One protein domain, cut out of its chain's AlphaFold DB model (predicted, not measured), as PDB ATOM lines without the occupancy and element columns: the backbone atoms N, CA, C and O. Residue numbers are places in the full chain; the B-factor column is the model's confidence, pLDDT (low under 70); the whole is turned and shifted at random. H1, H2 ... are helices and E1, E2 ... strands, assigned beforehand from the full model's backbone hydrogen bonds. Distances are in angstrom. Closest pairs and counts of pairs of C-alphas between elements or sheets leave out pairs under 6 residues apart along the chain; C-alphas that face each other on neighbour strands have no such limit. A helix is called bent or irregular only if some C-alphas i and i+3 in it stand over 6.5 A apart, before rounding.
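AT A GLANCE: This is residues 334 to 435 of the 490 residues of an uncharacterized protein of Legionella hackeliae (UniProt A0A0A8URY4). A small, strongly twisted sheet is built round one long strand, E1, with E6 along one side of it and E2 and E3 one after the other along the other side. The hairpin E4 and E5 sits at the end where E1 finishes, H1 meets the sheet near the end where E1 starts, and the long last helix H2 starts by the sheet; residues 424 to 435, of which 424 to 434 belong to H2, stick out from the rest. The printed part has 102 residues, with two named helices and six named strands in the order E1 E2 E3 H1 E4 E5 E6 H2; both sheets pair antiparallel, and the class is mixed, helices and strands. It is only just compact, close to loose, with a radius of gyration of the C-alphas of 14.9 A, and elongated, spanning 48 by 31 by 21 A.

IN THESE COORDINATES: Find C-alpha 344 at (-12.646, 1.683, 46.228), where E1, residues 344 to 353, begins; it runs 27.6 A and ends at C-alpha 353 (-0.599, 13.954, 24.606). E2, residues 356 to 359, and E3, residues 365 to 368, come next. H1, residues 369 to 378, is 13.5 A long and irregular, with C-alphas 371 and 374 7.4 A apart. E4, residues 395 to 397, and E5, residues 400 to 402, precede E6, residues 404 to 410, 19.9 A long. H2, residues 418 to 434, runs 24.8 A and ends at C-alpha 434 (17.238, -2.983, 24.203).

HOW THE PARTS SIT: Begin at E1, which pairs antiparallel with three strands. E2, beside residues 349 to 353, makes a hairpin with it; look for N 351 and O 358, 2.8 A apart. E3, on the same side beside residues 344 to 347, has N 345 and O 367 at 2.8 A. On the other side is E6, with N 348 and O 407 at 2.7 A. E5 runs on into E6 across one residue at 42 degrees. In the hairpin E4 and E5, N 395 and O 402 are 2.9 A apart. The closest C-alphas of E1 and E5 are those of Gln 352 and Tyr 402, 5.9 A apart. H1 only grazes the branched sheet with residues 369 to 370; its closest C-alphas with E1 are those of Phe 369 and Ser 345, 5.9 A apart. H2 is on that sheet at a height of 12.4 A, over none of its strands, but only just, with 2 of its C-alphas falling on E2. The closest C-alphas of H2 and E2 are those of Glu 419 and Pro 359, 5.3 A apart. H1 and H2 are apart. In H2 every O i to N i+4 pair is within hydrogen-bond range; in H1, 4 of 6 are.

THE WHOLE: The two C-alphas farthest apart are those of Lys 378 and Ala 435, 50.9 A. Without residues 424 to 435, which stand free, the body spans 39 by 29 by 19 A. The printed part has no cut. The link from H1 to E4, residues 379 to 394, is long. The mean pLDDT of the printed part is 87.3, and residues 334 to 337 are under 70.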
ATOM      1  N   ASP A 334      -8.435   6.104  52.513       57.09
ATOM      2  CA  ASP A 334      -8.583   7.128  51.496       57.09
ATOM      3  C   ASP A 334      -7.360   8.059  51.567       57.09
ATOM      4  O   ASP A 334      -7.139   8.777  52.550       57.09
ATOM      5  N   ASN A 335      -6.548   8.045  50.509       65.69
ATOM      6  CA  ASN A 335      -5.287   8.787  50.456       65.69
ATOM      7  C   ASN A 335      -5.489  10.319  50.415       65.69
ATOM      8  O   ASN A 335      -4.515  11.089  50.454       65.69
ATOM      9  N   LEU A 336      -6.738  10.773  50.288       68.38
ATOM     10  CA  LEU A 336      -7.139  12.167  50.193       68.38
ATOM     11  C   LEU A 336      -7.793  12.674  51.474       68.38
ATOM     12  O   LEU A 336      -7.402  13.747  51.934       68.38
ATOM     13  N   LEU A 337      -8.769  11.939  52.010       67.88
ATOM     14  CA  LEU A 337      -9.623  12.398  53.110       67.88
ATOM     15  C   LEU A 337      -9.531  11.569  54.391       67.88
ATOM     16  O   LEU A 337     -10.156  11.948  55.379       67.88
ATOM     17  N   GLN A 338      -8.721  10.504  54.414       71.44
ATOM     18  CA  GLN A 338      -8.570   9.624  55.583       71.44
ATOM     19  C   GLN A 338      -9.904   9.031  56.066       71.44
ATOM     20  O   GLN A 338     -10.052   8.677  57.236       71.44
ATOM     21  N   THR A 339     -10.876   8.935  55.162       71.75
ATOM     22  CA  THR A 339     -12.155   8.272  55.387       71.75
ATOM     23  C   THR A 339     -12.026   6.775  55.123       71.75
ATOM     24  O   THR A 339     -11.077   6.298  54.489       71.75
ATOM     25  N   GLN A 340     -12.974   6.018  55.668       73.06
ATOM     26  CA  GLN A 340     -13.050   4.578  55.464       73.06
ATOM     27  C   GLN A 340     -13.520   4.280  54.040       73.06
ATOM     28  O   GLN A 340     -14.540   4.812  53.608       73.06
ATOM     29  N   VAL A 341     -12.809   3.410  53.325       80.19
ATOM     30  CA  VAL A 341     -13.145   3.074  51.937       80.19
ATOM     31  C   VAL A 341     -14.108   1.892  51.903       80.19
ATOM     32  O   VAL A 341     -13.738   0.792  52.293       80.19
ATOM     33  N   VAL A 342     -15.334   2.095  51.425       79.81
ATOM     34  CA  VAL A 342     -16.332   1.045  51.162       79.81
ATOM     35  C   VAL A 342     -16.243   0.598  49.710       79.81
ATOM     36  O   VAL A 342     -16.077  -0.584  49.419       79.81
ATOM     37  N   ASN A 343     -16.308   1.546  48.779       84.19
ATOM     38  CA  ASN A 343     -16.287   1.262  47.346       84.19
ATOM     39  C   ASN A 343     -15.031   1.877  46.722       84.19
ATOM     40  O   ASN A 343     -15.064   3.038  46.297       84.19
ATOM     41  N   PRO A 344     -13.905   1.136  46.697       89.75
ATOM     42  CA  PRO A 344     -12.646   1.683  46.228       89.75
ATOM     43  C   PRO A 344     -12.773   2.134  44.774       89.75
ATOM     44  O   PRO A 344     -13.310   1.445  43.907       89.75
ATOM     45  N   SER A 345     -12.267   3.325  44.514       91.62
ATOM     46  CA  SER A 345     -12.185   3.942  43.200       91.62
ATOM     47  C   SER A 345     -10.809   4.574  43.039       91.62
ATOM     48  O   SER A 345     -10.192   5.022  44.005       91.62
ATOM     49  N   LEU A 346     -10.303   4.613  41.815       92.50
ATOM     50  CA  LEU A 346      -9.023   5.200  41.457       92.50
ATOM     51  C   LEU A 346      -9.246   6.608  40.916       92.50
ATOM     52  O   LEU A 346      -9.728   6.779  39.798       92.50
ATOM     53  N   MET A 347      -8.861   7.625  41.683       93.25
ATOM     54  CA  MET A 347      -8.714   8.981  41.167       93.25
ATOM     55  C   MET A 347      -7.357   9.093  40.466       93.25
ATOM     56  O   MET A 347      -6.318   9.123  41.118       93.25
ATOM     57  N   VAL A 348      -7.365   9.144  39.137       93.25
ATOM     58  CA  VAL A 348      -6.180   9.169  38.274       93.25
ATOM     59  C   VAL A 348      -6.012  10.563  37.677       93.25
ATOM     60  O   VAL A 348      -6.930  11.097  37.047       93.25
ATOM     61  N   LYS A 349      -4.823  11.154  37.833       94.88
ATOM     62  CA  LYS A 349      -4.450  12.380  37.117       94.88
ATOM     63  C   LYS A 349      -3.974  12.026  35.712       94.88
ATOM     64  O   LYS A 349      -3.082  11.199  35.541       94.88
ATOM     65  N   LEU A 350      -4.562  12.657  34.706       94.44
ATOM     66  CA  LEU A 350      -4.283  12.436  33.294       94.44
ATOM     67  C   LEU A 350      -3.708  13.711  32.669       94.44
ATOM     68  O   LEU A 350      -4.138  14.809  33.014       94.44
ATOM     69  N   TYR A 351      -2.797  13.574  31.708       94.81
ATOM     70  CA  TYR A 351      -2.338  14.658  30.833       94.81
ATOM     71  C   TYR A 351      -2.644  14.342  29.368       94.81
ATOM     72  O   TYR A 351      -2.680  13.176  28.967       94.81
ATOM     73  N   GLN A 352      -2.889  15.372  28.557       91.69
ATOM     74  CA  GLN A 352      -3.224  15.191  27.145       91.69
ATOM     75  C   GLN A 352      -1.971  15.196  26.264       91.69
ATOM     76  O   GLN A 352      -1.323  16.229  26.121       91.69
ATOM     77  N   TYR A 353      -1.678  14.084  25.588       88.94
ATOM     78  CA  TYR A 353      -0.599  13.954  24.606       88.94
ATOM     79  C   TYR A 353      -1.149  13.431  23.276       88.94
ATOM     80  O   TYR A 353      -1.770  12.373  23.237       88.94
ATOM     81  N   GLN A 354      -0.925  14.158  22.174       84.88
ATOM     82  CA  GLN A 354      -1.383  13.763  20.827       84.88
ATOM     83  C   GLN A 354      -2.878  13.380  20.773       84.88
ATOM     84  O   GLN A 354      -3.251  12.346  20.233       84.88
ATOM     85  N   GLU A 355      -3.734  14.230  21.353       78.31
ATOM     86  CA  GLU A 355      -5.195  14.037  21.483       78.31
ATOM     87  C   GLU A 355      -5.647  12.931  22.447       78.31
ATOM     88  O   GLU A 355      -6.843  12.827  22.712       78.31
ATOM     89  N   LYS A 356      -4.717  12.175  23.028       82.50
ATOM     90  CA  LYS A 356      -4.995  11.056  23.925       82.50
ATOM     91  C   LYS A 356      -4.662  11.407  25.367       82.50
ATOM     92  O   LYS A 356      -3.752  12.195  25.625       82.50
ATOM     93  N   TRP A 357      -5.405  10.839  26.307       88.38
ATOM     94  CA  TRP A 357      -5.163  11.058  27.731       88.38
ATOM     95  C   TRP A 357      -4.266   9.959  28.279       88.38
ATOM     96  O   TRP A 357      -4.503   8.778  28.035       88.38
ATOM     97  N   ARG A 358      -3.218  10.351  29.000       90.81
ATOM     98  CA  ARG A 358      -2.237   9.435  29.581       90.81
ATOM     99  C   ARG A 358      -2.141   9.662  31.083       90.81
ATOM    100  O   ARG A 358      -2.163  10.819  31.500       90.81
ATOM    101  N   PRO A 359      -2.034   8.604  31.895       93.62
ATOM    102  CA  PRO A 359      -1.881   8.755  33.332       93.62
ATOM    103  C   PRO A 359      -0.526   9.372  33.677       93.62
ATOM    104  O   PRO A 359       0.490   9.079  33.042       93.62
ATOM    105  N   ILE A 360      -0.530  10.254  34.674       93.38
ATOM    106  CA  ILE A 360       0.688  10.811  35.260       93.38
ATOM    107  C   ILE A 360       1.194   9.820  36.319       93.38
ATOM    108  O   ILE A 360       0.413   9.431  37.188       93.38
ATOM    109  N   PRO A 361       2.475   9.410  36.268       90.44
ATOM    110  CA  PRO A 361       3.068   8.527  37.269       90.44
ATOM    111  C   PRO A 361       2.922   9.055  38.700       90.44
ATOM    112  O   PRO A 361       3.140  10.238  38.946       90.44
ATOM    113  N   ASN A 362       2.640   8.164  39.649       90.38
ATOM    114  CA  ASN A 362       2.514   8.410  41.088       90.38
ATOM    115  C   ASN A 362       1.415   9.400  41.497       90.38
ATOM    116  O   ASN A 362       1.401   9.880  42.637       90.38
ATOM    117  N   GLU A 363       0.467   9.691  40.609       92.94
ATOM    118  CA  GLU A 363      -0.642  10.605  40.890       92.94
ATOM    119  C   GLU A 363      -1.979   9.882  41.097       92.94
ATOM    120  O   GLU A 363      -2.952  10.526  41.489       92.94
ATOM    121  N   THR A 364      -2.050   8.557  40.903       93.06
ATOM    122  CA  THR A 364      -3.251   7.786  41.256       93.06
ATOM    123  C   THR A 364      -3.449   7.728  42.767       93.06
ATOM    124  O   THR A 364      -2.515   7.504  43.546       93.06
ATOM    125  N   ARG A 365      -4.694   7.923  43.205       91.62
ATOM    126  CA  ARG A 365      -5.113   7.835  44.607       91.62
ATOM    127  C   ARG A 365      -6.327   6.921  44.714       91.62
ATOM    128  O   ARG A 365      -7.220   6.997  43.875       91.62
ATOM    129  N   ILE A 366      -6.353   6.074  45.742       90.56
ATOM    130  CA  ILE A 366      -7.539   5.286  46.089       90.56
ATOM    131  C   ILE A 366      -8.458   6.179  46.915       90.56
ATOM    132  O   ILE A 366      -7.998   6.817  47.867       90.56
ATOM    133  N   ILE A 367      -9.725   6.228  46.519       89.62
ATOM    134  CA  ILE A 367     -10.788   6.972  47.187       89.62
ATOM    135  C   ILE A 367     -12.034   6.106  47.350       89.62
ATOM    136  O   ILE A 367     -12.188   5.110  46.646       89.62
ATOM    137  N   ASP A 368     -12.970   6.542  48.189       86.06
ATOM    138  CA  ASP A 368     -14.365   6.090  48.110       86.06
ATOM    139  C   ASP A 368     -15.199   7.094  47.307       86.06
ATOM    140  O   ASP A 368     -15.508   8.186  47.790       86.06
ATOM    141  N   PHE A 369     -15.544   6.776  46.057       82.88
ATOM    142  CA  PHE A 369     -16.293   7.731  45.238       82.88
ATOM    143  C   PHE A 369     -17.705   7.980  45.775       82.88
ATOM    144  O   PHE A 369     -18.146   9.126  45.766       82.88
ATOM    145  N   ALA A 370     -18.384   6.959  46.303       76.94
ATOM    146  CA  ALA A 370     -19.756   7.086  46.791       76.94
ATOM    147  C   ALA A 370     -19.847   8.078  47.960       76.94
ATOM    148  O   ALA A 370     -20.748   8.916  48.002       76.94
ATOM    149  N   GLN A 371     -18.866   8.054  48.866       75.44
ATOM    150  CA  GLN A 371     -18.796   9.016  49.971       75.44
ATOM    151  C   GLN A 371     -18.475  10.441  49.501       75.44
ATOM    152  O   GLN A 371     -18.966  11.419  50.068       75.44
ATOM    153  N   HIS A 372     -17.668  10.580  48.448       76.75
ATOM    154  CA  HIS A 372     -17.214  11.883  47.961       76.75
ATOM    155  C   HIS A 372     -18.071  12.465  46.843       76.75
ATOM    156  O   HIS A 372     -17.882  13.627  46.485       76.75
ATOM    157  N   GLU A 373     -19.021  11.710  46.302       79.62
ATOM    158  CA  GLU A 373     -19.771  12.087  45.111       79.62
ATOM    159  C   GLU A 373     -20.468  13.442  45.287       79.62
ATOM    160  O   GLU A 373     -20.336  14.331  44.445       79.62
ATOM    161  N   SER A 374     -21.154  13.642  46.415       70.62
ATOM    162  CA  SER A 374     -21.854  14.896  46.716       70.62
ATOM    163  C   SER A 374     -20.895  16.091  46.785       70.62
ATOM    164  O   SER A 374     -21.181  17.158  46.230       70.62
ATOM    165  N   LEU A 375     -19.727  15.904  47.406       74.62
ATOM    166  CA  LEU A 375     -18.693  16.925  47.538       74.62
ATOM    167  C   LEU A 375     -18.058  17.250  46.184       74.62
ATOM    168  O   LEU A 375     -17.931  18.428  45.856       74.62
ATOM    169  N   LEU A 376     -17.724  16.233  45.387       79.19
ATOM    170  CA  LEU A 376     -17.099  16.374  44.069       79.19
ATOM    171  C   LEU A 376     -18.072  16.950  43.027       79.19
ATOM    172  O   LEU A 376     -17.662  17.729  42.165       79.19
ATOM    173  N   LYS A 377     -19.369  16.627  43.121       78.44
ATOM    174  CA  LYS A 377     -20.430  17.226  42.292       78.44
ATOM    175  C   LYS A 377     -20.672  18.690  42.649       78.44
ATOM    176  O   LYS A 377     -20.856  19.513  41.756       78.44
ATOM    177  N   LYS A 378     -20.671  19.025  43.945       77.38
ATOM    178  CA  LYS A 378     -20.863  20.405  44.419       77.38
ATOM    179  C   LYS A 378     -19.644  21.276  44.121       77.38
ATOM    180  O   LYS A 378     -19.792  22.422  43.709       77.38
ATOM    181  N   ASN A 379     -18.456  20.718  44.319       80.25
ATOM    182  CA  ASN A 379     -17.174  21.365  44.113       80.25
ATOM    183  C   ASN A 379     -16.296  20.421  43.295       80.25
ATOM    184  O   ASN A 379     -15.751  19.466  43.841       80.25
ATOM    185  N   ALA A 380     -16.115  20.712  42.004       85.31
ATOM    186  CA  ALA A 380     -15.239  19.948  41.114       85.31
ATOM    187  C   ALA A 380     -13.755  20.203  41.439       85.31
ATOM    188  O   ALA A 380     -12.983  20.662  40.597       85.31
ATOM    189  N   ILE A 381     -13.363  19.949  42.685       85.75
ATOM    190  CA  ILE A 381     -12.074  20.257  43.281       85.75
ATOM    191  C   ILE A 381     -11.549  18.998  43.969       85.75
ATOM    192  O   ILE A 381     -12.258  18.332  44.718       85.75
ATOM    193  N   HIS A 382     -10.279  18.693  43.736       87.31
ATOM    194  CA  HIS A 382      -9.571  17.603  44.376       87.31
ATOM    195  C   HIS A 382      -9.457  17.860  45.895       87.31
ATOM    196  O   HIS A 382      -8.896  18.890  46.287       87.31
ATOM    197  N   PRO A 383      -9.893  16.933  46.769       80.69
ATOM    198  CA  PRO A 383     -10.044  17.197  48.206       80.69
ATOM    199  C   PRO A 383      -8.761  17.653  48.920       80.69
ATOM    200  O   PRO A 383      -8.792  18.553  49.757       80.69
ATOM    201  N   ARG A 384      -7.609  17.080  48.546       84.31
ATOM    202  CA  ARG A 384      -6.310  17.389  49.168       84.31
ATOM    203  C   ARG A 384      -5.554  18.554  48.519       84.31
ATOM    204  O   ARG A 384      -5.165  19.492  49.205       84.31
ATOM    205  N   THR A 385      -5.324  18.500  47.206       88.06
ATOM    206  CA  THR A 385      -4.547  19.517  46.469       88.06
ATOM    207  C   THR A 385      -5.330  20.797  46.193       88.06
ATOM    208  O   THR A 385      -4.730  21.820  45.877       88.06
ATOM    209  N   ARG A 386      -6.664  20.759  46.320       88.50
ATOM    210  CA  ARG A 386      -7.582  21.845  45.950       88.50
ATOM    211  C   ARG A 386      -7.519  22.241  44.469       88.50
ATOM    212  O   ARG A 386      -7.997  23.310  44.095       88.50
ATOM    213  N   GLU A 387      -6.963  21.385  43.614       90.06
ATOM    214  CA  GLU A 387      -6.951  21.592  42.165       90.06
ATOM    215  C   GLU A 387      -8.329  21.319  41.556       90.06
ATOM    216  O   GLU A 387      -9.036  20.415  41.987       90.06
ATOM    217  N   HIS A 388      -8.715  22.061  40.520       88.50
ATOM    218  CA  HIS A 388      -9.985  21.825  39.836       88.50
ATOM    219  C   HIS A 388      -9.915  20.550  38.981       88.50
ATOM    220  O   HIS A 388      -9.070  20.468  38.096       88.50
ATOM    221  N   LEU A 389     -10.835  19.595  39.157       86.62
ATOM    222  CA  LEU A 389     -10.786  18.266  38.519       86.62
ATOM    223  C   LEU A 389     -10.712  18.328  36.985       86.62
ATOM    224  O   LEU A 389     -10.019  17.533  36.366       86.62
ATOM    225  N   LEU A 390     -11.393  19.294  36.361       82.94
ATOM    226  CA  LEU A 390     -11.406  19.457  34.896       82.94
ATOM    227  C   LEU A 390     -10.327  20.405  34.346       82.94
ATOM    228  O   LEU A 390     -10.263  20.615  33.135       82.94
ATOM    229  N   LYS A 391      -9.550  21.059  35.215       83.94
ATOM    230  CA  LYS A 391      -8.547  22.051  34.808       83.94
ATOM    231  C   LYS A 391      -7.484  22.191  35.894       83.94
ATOM    232  O   LYS A 391      -7.495  23.151  36.667       83.94
ATOM    233  N   THR A 392      -6.615  21.193  35.969       88.38
ATOM    234  CA  THR A 392      -5.554  21.115  36.975       88.38
ATOM    235  C   THR A 392      -4.294  21.853  36.515       88.38
ATOM    236  O   THR A 392      -4.280  22.482  35.457       88.38
ATOM    237  N   VAL A 393      -3.235  21.819  37.328       92.25
ATOM    238  CA  VAL A 393      -1.921  22.352  36.942       92.25
ATOM    239  C   VAL A 393      -1.347  21.508  35.808       92.25
ATOM    240  O   VAL A 393      -1.259  20.284  35.939       92.25
ATOM    241  N   ASP A 394      -0.975  22.157  34.704       94.69
ATOM    242  CA  ASP A 394      -0.391  21.491  33.542       94.69
ATOM    243  C   ASP A 394       0.819  20.627  33.932       94.69
ATOM    244  O   ASP A 394       1.644  21.001  34.769       94.69
ATOM    245  N   TYR A 395       0.940  19.470  33.288       95.19
ATOM    246  CA  TYR A 395       2.075  18.573  33.458       95.19
ATOM    247  C   TYR A 395       3.178  18.962  32.479       95.19
ATOM    248  O   TYR A 395       2.933  19.053  31.276       95.19
ATOM    249  N   VAL A 396       4.390  19.208  32.978       94.62
ATOM    250  CA  VAL A 396       5.520  19.650  32.153       94.62
ATOM    251  C   VAL A 396       6.463  18.479  31.904       94.62
ATOM    252  O   VAL A 396       7.077  17.974  32.840       94.62
ATOM    253  N   VAL A 397       6.613  18.082  30.640       89.44
ATOM    254  CA  VAL A 397       7.581  17.059  30.205       89.44
ATOM    255  C   VAL A 397       8.502  17.692  29.176       89.44
ATOM    256  O   VAL A 397       8.023  18.263  28.196       89.44
ATOM    257  N   ASP A 398       9.811  17.647  29.420       91.06
ATOM    258  CA  ASP A 398      10.839  18.225  28.540       91.06
ATOM    259  C   ASP A 398      10.594  19.707  28.183       91.06
ATOM    260  O   ASP A 398      10.837  20.161  27.066       91.06
ATOM    261  N   GLY A 399      10.067  20.478  29.142       93.31
ATOM    262  CA  GLY A 399       9.739  21.898  28.965       93.31
ATOM    263  C   GLY A 399       8.444  22.172  28.188       93.31
ATOM    264  O   GLY A 399       8.095  23.334  27.981       93.31
ATOM    265  N   ILE A 400       7.710  21.133  27.780       94.00
ATOM    266  CA  ILE A 400       6.411  21.248  27.113       94.00
ATOM    267  C   ILE A 400       5.300  21.074  28.151       94.00
ATOM    268  O   ILE A 400       5.253  20.070  28.855       94.00
ATOM    269  N   SER A 401       4.406  22.063  28.229       95.56
ATOM    270  CA  SER A 401       3.239  22.076  29.119       95.56
ATOM    271  C   SER A 401       2.071  21.322  28.483       95.56
ATOM    272  O   SER A 401       1.647  21.670  27.376       95.56
ATOM    273  N   TYR A 402       1.543  20.319  29.176       93.69
ATOM    274  CA  TYR A 402       0.392  19.528  28.749       93.69
ATOM    275  C   TYR A 402      -0.799  19.770  29.679       93.69
ATOM    276  O   TYR A 402      -0.623  19.726  30.898       93.69
ATOM    277  N   PRO A 403      -2.015  19.979  29.145       92.62
ATOM    278  CA  PRO A 403      -3.193  20.171  29.976       92.62
ATOM    279  C   PRO A 403      -3.542  18.877  30.707       92.62
ATOM    280  O   PRO A 403      -3.353  17.776  30.180       92.62
ATOM    281  N   THR A 404      -4.075  19.030  31.913       94.75
ATOM    282  CA  THR A 404      -4.292  17.937  32.859       94.75
ATOM    283  C   THR A 404      -5.711  17.930  33.422       94.75
ATOM    284  O   THR A 404      -6.363  18.975  33.518       94.75
ATOM    285  N   ILE A 405      -6.188  16.736  33.781       92.81
ATOM    286  CA  ILE A 405      -7.490  16.498  34.418       92.81
ATOM    287  C   ILE A 405      -7.385  15.365  35.445       92.81
ATOM    288  O   ILE A 405      -6.528  14.498  35.320       92.81
ATOM    289  N   TYR A 406      -8.289  15.326  36.420       91.88
ATOM    290  CA  TYR A 406      -8.546  14.143  37.241       91.88
ATOM    291  C   TYR A 406      -9.759  13.383  36.702       91.88
ATOM    292  O   TYR A 406     -10.784  13.979  36.354       91.88
ATOM    293  N   ARG A 407      -9.653  12.057  36.672       90.38
ATOM    294  CA  ARG A 407     -10.758  11.136  36.389       90.38
ATOM    295  C   ARG A 407     -10.839  10.082  37.477       90.38
ATOM    296  O   ARG A 407      -9.826   9.748  38.077       90.38
ATOM    297  N   ILE A 408     -12.046   9.617  37.755       89.94
ATOM    298  CA  ILE A 408     -12.313   8.625  38.792       89.94
ATOM    299  C   ILE A 408     -12.798   7.373  38.077       89.94
ATOM    300  O   ILE A 408     -13.674   7.470  37.223       89.94
ATOM    301  N   PHE A 409     -12.190   6.236  38.393       88.88
ATOM    302  CA  PHE A 409     -12.527   4.940  37.818       88.88
ATOM    303  C   PHE A 409     -12.868   3.967  38.946       88.88
ATOM    304  O   PHE A 409     -12.114   3.917  39.920       88.88
ATOM    305  N   PRO A 410     -13.939   3.169  38.851       89.31
ATOM    306  CA  PRO A 410     -14.218   2.151  39.854       89.31
ATOM    307  C   PRO A 410     -13.086   1.117  39.889       89.31
ATOM    308  O   PRO A 410     -12.614   0.654  38.846       89.31
ATOM    309  N   TYR A 411     -12.639   0.746  41.088       92.00
ATOM    310  CA  TYR A 411     -11.614  -0.279  41.257       92.00
ATOM    311  C   TYR A 411     -12.266  -1.658  41.386       92.00
ATOM    312  O   TYR A 411     -12.981  -1.916  42.353       92.00
ATOM    313  N   LYS A 412     -12.022  -2.548  40.415       89.38
ATOM    314  CA  LYS A 412     -12.505  -3.942  40.453       89.38
ATOM    315  C   LYS A 412     -11.384  -4.931  40.757       89.38
ATOM    316  O   LYS A 412     -11.596  -5.901  41.474       89.38
ATOM    317  N   ASP A 413     -10.213  -4.685  40.183       91.31
ATOM    318  CA  ASP A 413      -9.013  -5.512  40.275       91.31
ATOM    319  C   ASP A 413      -7.772  -4.705  39.843       91.31
ATOM    320  O   ASP A 413      -7.874  -3.561  39.388       91.31
ATOM    321  N   LEU A 414      -6.588  -5.322  39.897       91.81
ATOM    322  CA  LEU A 414      -5.336  -4.716  39.415       91.81
ATOM    323  C   LEU A 414      -5.425  -4.216  37.960       91.81
ATOM    324  O   LEU A 414      -4.821  -3.198  37.611       91.81
ATOM    325  N   ASN A 415      -6.212  -4.888  37.114       88.00
ATOM    326  CA  ASN A 415      -6.413  -4.515  35.713       88.00
ATOM    327  C   ASN A 415      -7.296  -3.276  35.542       88.00
ATOM    328  O   ASN A 415      -7.371  -2.728  34.444       88.00
ATOM    329  N   SER A 416      -7.943  -2.799  36.595       87.44
ATOM    330  CA  SER A 416      -8.715  -1.558  36.570       87.44
ATOM    331  C   SER A 416      -7.807  -0.318  36.613       87.44
ATOM    332  O   SER A 416      -8.235   0.781  36.270       87.44
ATOM    333  N   SER A 417      -6.527  -0.470  36.976       92.94
ATOM    334  CA  SER A 417      -5.582   0.648  37.062       92.94
ATOM    335  C   SER A 417      -4.964   1.018  35.709       92.94
ATOM    336  O   SER A 417      -4.071   0.342  35.191       92.94
ATOM    337  N   HIS A 418      -5.396   2.151  35.146       90.56
ATOM    338  CA  HIS A 418      -4.816   2.713  33.918       90.56
ATOM    339  C   HIS A 418      -3.349   3.121  34.092       90.56
ATOM    340  O   HIS A 418      -2.546   2.938  33.174       90.56
ATOM    341  N   GLU A 419      -2.981   3.646  35.264       93.50
ATOM    342  CA  GLU A 419      -1.595   4.006  35.561       93.50
ATOM    343  C   GLU A 419      -0.695   2.761  35.601       93.50
ATOM    344  O   GLU A 419       0.357   2.752  34.961       93.50
ATOM    345  N   LEU A 420      -1.146   1.675  36.242       94.50
ATOM    346  CA  LEU A 420      -0.397   0.417  36.289       94.50
ATOM    347  C   LEU A 420      -0.140  -0.131  34.878       94.50
ATOM    348  O   LEU A 420       0.996  -0.466  34.540       94.50
ATOM    349  N   LYS A 421      -1.169  -0.147  34.020       92.50
ATOM    350  CA  LYS A 421      -1.039  -0.555  32.610       92.50
ATOM    351  C   LYS A 421      -0.046   0.316  31.843       92.50
ATOM    352  O   LYS A 421       0.757  -0.204  31.068       92.50
ATOM    353  N   SER A 422      -0.076   1.629  32.064       91.62
ATOM    354  CA  SER A 422       0.861   2.571  31.444       91.62
ATOM    355  C   SER A 422       2.311   2.286  31.847       91.62
ATOM    356  O   SER A 422       3.199   2.287  30.985       91.62
ATOM    357  N   HIS A 423       2.564   1.971  33.122       94.00
ATOM    358  CA  HIS A 423       3.896   1.580  33.598       94.00
ATOM    359  C   HIS A 423       4.371   0.280  32.951       94.00
ATOM    360  O   HIS A 423       5.483   0.237  32.425       94.00
ATOM    361  N   ILE A 424       3.509  -0.747  32.910       93.75
ATOM    362  CA  ILE A 424       3.802  -2.043  32.274       93.75
ATOM    363  C   ILE A 424       4.221  -1.842  30.814       93.75
ATOM    364  O   ILE A 424       5.277  -2.321  30.397       93.75
ATOM    365  N   VAL A 425       3.427  -1.099  30.037       90.88
ATOM    366  CA  VAL A 425       3.711  -0.848  28.616       90.88
ATOM    367  C   VAL A 425       4.998  -0.050  28.434       90.88
ATOM    368  O   VAL A 425       5.809  -0.386  27.570       90.88
ATOM    369  N   THR A 426       5.226   0.976  29.257       91.81
ATOM    370  CA  THR A 426       6.444   1.799  29.190       91.81
ATOM    371  C   THR A 426       7.693   0.954  29.441       91.81
ATOM    372  O   THR A 426       8.643   1.012  28.656       91.81
ATOM    373  N   ILE A 427       7.668   0.127  30.489       94.25
ATOM    374  CA  ILE A 427       8.780  -0.752  30.859       94.25
ATOM    375  C   ILE A 427       9.033  -1.782  29.754       94.25
ATOM    376  O   ILE A 427      10.143  -1.852  29.225       94.25
ATOM    377  N   ARG A 428       8.002  -2.521  29.326       94.19
ATOM    378  CA  ARG A 428       8.148  -3.558  28.293       94.19
ATOM    379  C   ARG A 428       8.613  -3.000  26.955       94.19
ATOM    380  O   ARG A 428       9.458  -3.611  26.307       94.19
ATOM    381  N   LYS A 429       8.131  -1.823  26.547       92.25
ATOM    382  CA  LYS A 429       8.566  -1.169  25.304       92.25
ATOM    383  C   LYS A 429      10.048  -0.801  25.339       92.25
ATOM    384  O   LYS A 429      10.748  -0.999  24.347       92.25
ATOM    385  N   LYS A 430      10.541  -0.287  26.469       93.25
ATOM    386  CA  LYS A 430      11.963   0.049  26.628       93.25
ATOM    387  C   LYS A 430      12.826  -1.215  26.704       93.25
ATOM    388  O   LYS A 430      13.836  -1.268  26.009       93.25
ATOM    389  N   LEU A 431      12.398  -2.249  27.432       92.31
ATOM    390  CA  LEU A 431      13.079  -3.550  27.447       92.31
ATOM    391  C   LEU A 431      13.168  -4.162  26.040       92.31
ATOM    392  O   LEU A 431      14.247  -4.551  25.602       92.31
ATOM    393  N   ALA A 432      12.068  -4.153  25.283       91.00
ATOM    394  CA  ALA A 432      12.038  -4.641  23.905       91.00
ATOM    395  C   ALA A 432      12.951  -3.839  22.961       91.00
ATOM    396  O   ALA A 432      13.499  -4.404  22.022       91.00
ATOM    397  N   SER A 433      13.149  -2.539  23.213       91.44
ATOM    398  CA  SER A 433      14.067  -1.706  22.420       91.44
ATOM    399  C   SER A 433      15.552  -1.991  22.676       91.44
ATOM    400  O   SER A 433      16.389  -1.624  21.854       91.44
ATOM    401  N   LEU A 434      15.875  -2.615  23.813       89.25
ATOM    402  CA  LEU A 434      17.238  -2.983  24.203       89.25
ATOM    403  C   LEU A 434      17.561  -4.443  23.901       89.25
ATOM    404  O   LEU A 434      18.735  -4.788  23.773       89.25
ATOM    405  N   ALA A 435      16.537  -5.293  23.791       86.44
ATOM    406  CA  ALA A 435      16.718  -6.643  23.299       86.44
ATOM    407  C   ALA A 435      17.426  -6.555  21.938       86.44
ATOM    408  O   ALA A 435      16.979  -5.790  21.075       86.44
TER     409      ALA A 435